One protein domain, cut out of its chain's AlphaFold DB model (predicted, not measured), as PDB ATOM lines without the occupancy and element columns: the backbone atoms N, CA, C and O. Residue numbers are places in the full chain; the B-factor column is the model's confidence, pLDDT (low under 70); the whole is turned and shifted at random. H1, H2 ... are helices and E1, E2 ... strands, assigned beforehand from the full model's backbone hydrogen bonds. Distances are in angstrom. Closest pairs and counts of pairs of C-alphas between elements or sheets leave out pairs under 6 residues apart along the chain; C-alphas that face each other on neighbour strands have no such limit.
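AT A GLANCE: This is residues 9 to 63 of the 63 residues of the protein "CRISPR-associated endonuclease Cas2" of Desulfobacter hydrogenophilus (UniProt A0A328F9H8). A small antiparallel sheet of three strands, with E3 in its middle between E1 and E2, has two helices beside it, each meeting it with one short stretch only. The helices H1 and H2 run side by side in opposite ways; H2 touches H1 with residues 57 to 61, toward its far end, while its residues 50 to 53 graze the sheet. The printed part has 55 residues, with two named helices and three named strands in the order E1, H1, E2, E3, H2, and the sheet's order is E1, E3, E2. The class is mixed, helices and strands. The whole is compact, with a radius of gyration of the C-alphas of 10.6 A and spans of 29 by 23 by 15 A.

HOW THE PARTS SIT: The sheet has E3, residues 40 to 45, as its inner strand, and E1, residues 9 to 13, and E2, residues 33 to 37, as its edge strands. E1 and E3 are antiparallel neighbours, with 151 degrees between their directions. The C-alphas of Val 11 and Glu 42 face each other at 4.7 A, and across this pair N 10 and O 43, 2.8 A apart, and N 41 and O 12, 2.9 A apart, are within hydrogen-bond range. E3 and E2 are antiparallel at 160 degrees and form a hairpin. The C-alphas of Phe 41 and Arg 35 face each other at 4.3 A, and N 34 and O 42 as well as N 42 and O 34 are within hydrogen-bond range, each pair 2.9 A apart. H1, residues 19 to 29, is on the sheet but only grazes it, with its residues 26 to 29. The closest C-alphas of H1 and E3 are those of Leu 29 and Phe 41, 7.2 A apart. E1, H1 and E2 form a split strand-helix-strand unit, two strands running the same way with a helix between them along the chain and E3 between them in the sheet; its crossover is right-handed. H2, residues 47 to 62, is only just on the sheet, with 5 pairs of C-alphas within 10 A, and only grazes it with its residues 50 to 53. H1 and H2 touch at a shallow tilt of 12 degrees and run opposite ways. H2 touches H1 with residues 57 to 61 alone, and the closest C-alphas of the two helices are those of Arg 21 and Ile 60, 6.4 A apart. Every O i to N i+4 pair of H1 is within hydrogen-bond range, and in H2 11 of 12 are.

IN THESE COORDINATES: E3 runs 15.3 A from Val 40, whose C-alpha is at (2.731, 24.230, 21.650), to Ile 45. E1 runs 13.0 A from Leu 9, with its C-alpha at (9.986, 32.477, 14.798), to Ala 13, and E2 runs 12.2 A from Gly 33 to Asn 37. H1 measures 15.2 A from Asn 19 to Leu 29. H2 is the longest helix, 16 residues and 23.2 A from Lys 47 to Ile 62, where its last C-alpha is at (2.723, 7.797, 9.282).

THE WHOLE: The two C-alphas farthest apart are those of Asn 19 and Lys 47, at 28.9 A, and the first and last printed C-alphas, of Leu 9 and Met 63, are 27.7 A apart. The printed part has no cut, and Met 63 is the chain's last residue. The four links between the elements are tight, from 5 residues between E1 and H1 to 1 residue between E3 and H2. The mean pLDDT of the printed part is 93.3, and residues 62 to 63 are under 70, where the model's confidence is low.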
ATOM      1  N   LEU A   9      10.727  33.064  13.689       95.50
ATOM      2  CA  LEU A   9       9.986  32.477  14.798       95.50
ATOM      3  C   LEU A   9       8.806  31.696  14.213       95.50
ATOM      4  O   LEU A   9       7.982  32.263  13.499       95.50
ATOM      5  N   VAL A  10       8.754  30.399  14.491       96.25
ATOM      6  CA  VAL A  10       7.704  29.485  14.044       96.25
ATOM      7  C   VAL A  10       7.029  28.903  15.276       96.25
ATOM      8  O   VAL A  10       7.696  28.328  16.133       96.25
ATOM      9  N   VAL A  11       5.707  29.031  15.343       97.44
ATOM     10  CA  VAL A  11       4.888  28.395  16.376       97.44
ATOM     11  C   VAL A  11       4.399  27.052  15.844       97.44
ATOM     12  O   VAL A  11       3.782  26.986  14.782       97.44
ATOM     13  N   VAL A  12       4.686  25.980  16.574       96.75
ATOM     14  CA  VAL A  12       4.256  24.618  16.249       96.75
ATOM     15  C   VAL A  12       3.210  24.200  17.271       96.75
ATOM     16  O   VAL A  12       3.548  23.869  18.407       96.75
ATOM     17  N   ALA A  13       1.946  24.222  16.859       97.06
ATOM     18  CA  ALA A  13       0.830  23.664  17.613       97.06
ATOM     19  C   ALA A  13       0.487  22.271  17.066       97.06
ATOM     20  O   ALA A  13       0.505  22.064  15.853       97.06
ATOM     21  N   TYR A  14       0.196  21.316  17.947       94.88
ATOM     22  CA  TYR A  14      -0.151  19.947  17.558       94.88
ATOM     23  C   TYR A  14      -1.269  19.373  18.421       94.88
ATOM     24  O   TYR A  14      -1.308  19.586  19.631       94.88
ATOM     25  N   ASP A  15      -2.127  18.567  17.804       94.88
ATOM     26  CA  ASP A  15      -3.153  17.787  18.488       94.88
ATOM     27  C   ASP A  15      -2.897  16.294  18.249       94.88
ATOM     28  O   ASP A  15      -3.045  15.783  17.142       94.88
ATOM     29  N   ILE A  16      -2.390  15.604  19.273       93.06
ATOM     30  CA  ILE A  16      -1.970  14.201  19.181       93.06
ATOM     31  C   ILE A  16      -2.446  13.456  20.424       93.06
ATOM     32  O   ILE A  16      -1.919  13.646  21.527       93.06
ATOM     33  N   SER A  17      -3.386  12.535  20.216       93.44
ATOM     34  CA  SER A  17      -3.946  11.674  21.263       93.44
ATOM     35  C   SER A  17      -2.969  10.591  21.729       93.44
ATOM     36  O   SER A  17      -2.876  10.289  22.919       93.44
ATOM     37  N   SER A  18      -2.182  10.020  20.811       94.81
ATOM     38  CA  SER A  18      -1.209   8.975  21.142       94.81
ATOM     39  C   SER A  18      -0.043   9.535  21.955       94.81
ATOM     40  O   SER A  18       0.815  10.258  21.441       94.81
ATOM     41  N   ASN A  19       0.045   9.119  23.220       94.31
ATOM     42  CA  ASN A  19       1.141   9.488  24.116       94.31
ATOM     43  C   ASN A  19       2.518   9.138  23.525       94.31
ATOM     44  O   ASN A  19       3.458   9.918  23.670       94.31
ATOM     45  N   LYS A  20       2.638   8.000  22.822       94.56
ATOM     46  CA  LYS A  20       3.887   7.573  22.172       94.56
ATOM     47  C   LYS A  20       4.313   8.573  21.093       94.56
ATOM     48  O   LYS A  20       5.419   9.104  21.178       94.56
ATOM     49  N   ARG A  21       3.426   8.893  20.141       94.50
ATOM     50  CA  ARG A  21       3.703   9.857  19.057       94.50
ATOM     51  C   ARG A  21       3.982  11.256  19.594       94.50
ATOM     52  O   ARG A  21       4.968  11.876  19.202       94.50
ATOM     53  N   ARG A  22       3.182  11.721  20.561       95.56
ATOM     54  CA  ARG A  22       3.389  13.021  21.215       95.56
ATOM     55  C   ARG A  22       4.762  13.101  21.885       95.56
ATOM     56  O   ARG A  22       5.463  14.091  21.713       95.56
ATOM     57  N   ASN A  23       5.175  12.062  22.612       95.94
ATOM     58  CA  ASN A  23       6.484  12.037  23.266       95.94
ATOM     59  C   ASN A  23       7.635  12.047  22.250       95.94
ATOM     60  O   ASN A  23       8.640  12.720  22.486       95.94
ATOM     61  N   THR A  24       7.492  11.352  21.118       95.94
ATOM     62  CA  THR A  24       8.463  11.407  20.015       95.94
ATOM     63  C   THR A  24       8.543  12.812  19.413       95.94
ATOM     64  O   THR A  24       9.642  13.355  19.296       95.94
ATOM     65  N   LEU A  25       7.401  13.446  19.124       96.19
ATOM     66  CA  LEU A  25       7.355  14.812  18.592       96.19
ATOM     67  C   LEU A  25       7.979  15.828  19.561       96.19
ATOM     68  O   LEU A  25       8.780  16.662  19.153       96.19
ATOM     69  N   VAL A  26       7.676  15.734  20.859       96.88
ATOM     70  CA  VAL A  26       8.271  16.596  21.894       96.88
ATOM     71  C   VAL A  26       9.794  16.445  21.930       96.88
ATOM     72  O   VAL A  26      10.500  17.448  22.032       96.88
ATOM     73  N   LYS A  27      10.320  15.215  21.842       96.50
ATOM     74  CA  LYS A  27      11.773  14.973  21.792       96.50
ATOM     75  C   LYS A  27      12.405  15.605  20.553       96.50
ATOM     76  O   LYS A  27      13.460  16.219  20.679       96.50
ATOM     77  N   LEU A  28      11.745  15.504  19.397       96.12
ATOM     78  CA  LEU A  28      12.185  16.143  18.158       96.12
ATOM     79  C   LEU A  28      12.212  17.675  18.296       96.12
ATOM     80  O   LEU A  28      13.249  18.292  18.058       96.12
ATOM     81  N   LEU A  29      11.102  18.290  18.719       96.81
ATOM     82  CA  LEU A  29      10.937  19.749  18.763       96.81
ATOM     83  C   LEU A  29      11.855  20.449  19.776       96.81
ATOM     84  O   LEU A  29      12.240  21.595  19.542       96.81
ATOM     85  N   ARG A  30      12.286  19.765  20.845       96.25
ATOM     86  CA  ARG A  30      13.295  20.291  21.790       96.25
ATOM     87  C   ARG A  30      14.632  20.639  21.128       96.25
ATOM     88  O   ARG A  30      15.348  21.483  21.649       96.25
ATOM     89  N   GLY A  31      14.968  20.022  19.991       94.38
ATOM     90  CA  GLY A  31      16.163  20.377  19.215       94.38
ATOM     91  C   GLY A  31      16.019  21.664  18.391       94.38
ATOM     92  O   GLY A  31      17.018  22.205  17.926       94.38
ATOM     93  N   TYR A  32      14.793  22.159  18.204       94.25
ATOM     94  CA  TYR A  32      14.488  23.306  17.340       94.25
ATOM     95  C   TYR A  32      13.958  24.523  18.106       94.25
ATOM     96  O   TYR A  32      13.916  25.626  17.555       94.25
ATOM     97  N   GLY A  33      13.522  24.341  19.354       95.06
ATOM     98  CA  GLY A  33      12.862  25.390  20.111       95.06
ATOM     99  C   GLY A  33      12.489  25.010  21.536       95.06
ATOM    100  O   GLY A  33      12.911  23.984  22.070       95.06
ATOM    101  N   VAL A  34      11.666  25.862  22.140       97.81
ATOM    102  CA  VAL A  34      11.211  25.744  23.527       97.81
ATOM    103  C   VAL A  34       9.732  25.386  23.579       97.81
ATOM    104  O   VAL A  34       8.935  25.828  22.752       97.81
ATOM    105  N   ARG A  35       9.354  24.560  24.556       98.00
ATOM    106  CA  ARG A  35       7.954  24.209  24.799       98.00
ATOM    107  C   ARG A  35       7.313  25.309  25.636       98.00
ATOM    108  O   ARG A  35       7.746  25.515  26.764       98.00
ATOM    109  N   VAL A  36       6.287  25.965  25.103       98.19
ATOM    110  CA  VAL A  36       5.589  27.075  25.780       98.19
ATOM    111  C   VAL A  36       4.221  26.667  26.325       98.19
ATOM    112  O   VAL A  36       3.696  27.303  27.230       98.19
ATOM    113  N   ASN A  37       3.653  25.572  25.816       97.88
ATOM    114  CA  ASN A  37       2.439  24.952  26.343       97.88
ATOM    115  C   ASN A  37       2.502  23.428  26.132       97.88
ATOM    116  O   ASN A  37       3.392  22.904  25.455       97.88
ATOM    117  N   TYR A  38       1.549  22.682  26.686       95.75
ATOM    118  CA  TYR A  38       1.458  21.237  26.527       95.75
ATOM    119  C   TYR A  38       1.457  20.805  25.053       95.75
ATOM    120  O   TYR A  38       2.179  19.879  24.692       95.75
ATOM    121  N   SER A  39       0.729  21.501  24.190       97.06
ATOM    122  CA  SER A  39       0.611  21.197  22.758       97.06
ATOM    123  C   SER A  39       1.300  22.223  21.852       97.06
ATOM    124  O   SER A  39       1.048  22.232  20.650       97.06
ATOM    125  N   VAL A  40       2.159  23.096  22.401       97.94
ATOM    126  CA  VAL A  40       2.731  24.230  21.650       97.94
ATOM    127  C   VAL A  40       4.230  24.406  21.903       97.94
ATOM    128  O   VAL A  40       4.692  24.406  23.049       97.94
ATOM    129  N   PHE A  41       4.983  24.586  20.819       98.44
ATOM    130  CA  PHE A  41       6.401  24.947  20.810       98.44
ATOM    131  C   PHE A  41       6.651  26.231  20.023       98.44
ATOM    132  O   PHE A  41       5.993  26.492  19.018       98.44
ATOM    133  N   GLU A  42       7.673  26.972  20.434       98.12
ATOM    134  CA  GLU A  42       8.229  28.098  19.692       98.12
ATOM    135  C   GLU A  42       9.638  27.758  19.208       98.12
ATOM    136  O   GLU A  42      10.533  27.465  20.004       98.12
ATOM    137  N   CYS A  43       9.847  27.801  17.894       96.75
ATOM    138  CA  CYS A  43      11.096  27.427  17.240       96.75
ATOM    139  C   CYS A  43      11.698  28.615  16.486       96.75
ATOM    140  O   CYS A  43      11.025  29.250  15.679       96.75
ATOM    141  N   ARG A  44      12.995  28.884  16.685       94.56
ATOM    142  CA  ARG A  44      13.746  29.855  15.868       94.56
ATOM    143  C   ARG A  44      14.515  29.114  14.786       94.56
ATOM    144  O   ARG A  44      15.631  28.645  15.015       94.56
ATOM    145  N   ILE A  45      13.926  29.010  13.601       94.19
ATOM    146  CA  ILE A  45      14.385  28.090  12.559       94.19
ATOM    147  C   ILE A  45      14.517  28.792  11.204       94.19
ATOM    148  O   ILE A  45      13.731  29.668  10.852       94.19
ATOM    149  N   GLY A  46      15.565  28.449  10.453       93.88
ATOM    150  CA  GLY A  46      15.740  28.911   9.072       93.88
ATOM    151  C   GLY A  46      14.958  28.040   8.089       93.88
ATOM    152  O   GLY A  46      14.521  26.943   8.438       93.88
ATOM    153  N   LYS A  47      14.837  28.483   6.833       91.31
ATOM    154  CA  LYS A  47      14.061  27.778   5.792       91.31
ATOM    155  C   LYS A  47      14.452  26.303   5.619       91.31
ATOM    156  O   LYS A  47      13.580  25.441   5.613       91.31
ATOM    157  N   ALA A  48      15.751  26.004   5.530       91.56
ATOM    158  CA  ALA A  48      16.237  24.628   5.373       91.56
ATOM    159  C   ALA A  48      15.893  23.751   6.592       91.56
ATOM    160  O   ALA A  48      15.404  22.634   6.442       91.56
ATOM    161  N   GLY A  49      16.073  24.295   7.800       93.19
ATOM    162  CA  GLY A  49      15.694  23.611   9.035       93.19
ATOM    163  C   GLY A  49      14.193  23.341   9.106       93.19
ATOM    164  O   GLY A  49      13.794  22.257   9.518       93.19
ATOM    165  N   LEU A  50      13.363  24.291   8.664       93.81
ATOM    166  CA  LEU A  50      11.911  24.127   8.630       93.81
ATOM    167  C   LEU A  50      11.490  23.021   7.658       93.81
ATOM    168  O   LEU A  50      10.611  22.231   7.991       93.81
ATOM    169  N   SER A  51      12.138  22.926   6.496       94.00
ATOM    170  CA  SER A  51      11.898  21.834   5.544       94.00
ATOM    171  C   SER A  51      12.252  20.472   6.146       94.00
ATOM    172  O   SER A  51      11.444  19.549   6.094       94.00
ATOM    173  N   ALA A  52      13.423  20.358   6.779       94.50
ATOM    174  CA  ALA A  52      13.850  19.122   7.434       94.50
ATOM    175  C   ALA A  52      12.941  18.739   8.617       94.50
ATOM    176  O   ALA A  52      12.647  17.562   8.817       94.50
ATOM    177  N   LEU A  53      12.473  19.727   9.389       95.00
ATOM    178  CA  LEU A  53      11.536  19.501  10.488       95.00
ATOM    179  C   LEU A  53      10.206  18.935   9.974       95.00
ATOM    180  O   LEU A  53       9.710  17.978  10.556       95.00
ATOM    181  N   LYS A  54       9.660  19.483   8.880       94.06
ATOM    182  CA  LYS A  54       8.422  18.975   8.266       94.06
ATOM    183  C   LYS A  54       8.552  17.508   7.852       94.06
ATOM    184  O   LYS A  54       7.742  16.703   8.288       94.06
ATOM    185  N   MET A  55       9.622  17.150   7.135       94.38
ATOM    186  CA  MET A  55       9.869  15.756   6.727       94.38
ATOM    187  C   MET A  55       9.907  14.794   7.924       94.38
ATOM    188  O   MET A  55       9.265  13.751   7.910       94.38
ATOM    189  N   ARG A  56      10.605  15.172   9.002       94.06
ATOM    190  CA  ARG A  56      10.685  14.352  10.221       94.06
ATOM    191  C   ARG A  56       9.356  14.235  10.969       94.06
ATOM    192  O   ARG A  56       9.133  13.250  11.662       94.06
ATOM    193  N   ILE A  57       8.496  15.251  10.898       93.06
ATOM    194  CA  ILE A  57       7.157  15.187  11.497       93.06
ATOM    195  C   ILE A  57       6.270  14.226  10.702       93.06
ATOM    196  O   ILE A  57       5.555  13.438  11.322       93.06
ATOM    197  N   ASP A  58       6.353  14.244   9.370       91.62
ATOM    198  CA  ASP A  58       5.582  13.339   8.510       91.62
ATOM    199  C   ASP A  58       5.905  11.866   8.817       91.62
ATOM    200  O   ASP A  58       4.994  11.050   8.957       91.62
ATOM    201  N   GLU A  59       7.177  11.535   9.071       89.38
ATOM    202  CA  GLU A  59       7.598  10.198   9.525       89.38
ATOM    203  C   GLU A  59       6.910   9.763  10.838       89.38
ATOM    204  O   GLU A  59       6.583   8.590  11.012       89.38
ATOM    205  N   ILE A  60       6.646  10.697  11.762       86.06
ATOM    206  CA  ILE A  60       5.973  10.419  13.046       86.06
ATOM    207  C   ILE A  60       4.454  10.265  12.870       86.06
ATOM    208  O   ILE A  60       3.819   9.579  13.670       86.06
ATOM    209  N   GLN A  61       3.857  10.941  11.884       73.31
ATOM    210  CA  GLN A  61       2.418  10.860  11.611       73.31
ATOM    211  C   GLN A  61       2.031   9.569  10.880       73.31
ATOM    212  O   GLN A  61       0.928   9.074  11.102       73.31
ATOM    213  N   ILE A  62       2.928   9.041  10.041       64.38
ATOM    214  CA  ILE A  62       2.723   7.797   9.282       64.38
ATOM    215  C   ILE A  62       2.874   6.547  10.174       64.38
ATOM    216  O   ILE A  62       2.226   5.536   9.910       64.38
ATOM    217  N   MET A  63       3.704   6.614  11.224       54.59
ATOM    218  CA  MET A  63       3.882   5.550  12.233       54.59
ATOM    219  C   MET A  63       2.740   5.466  13.252       54.59
ATOM    220  O   MET A  63       2.497   4.343  13.751       54.59
TER     221      MET A  63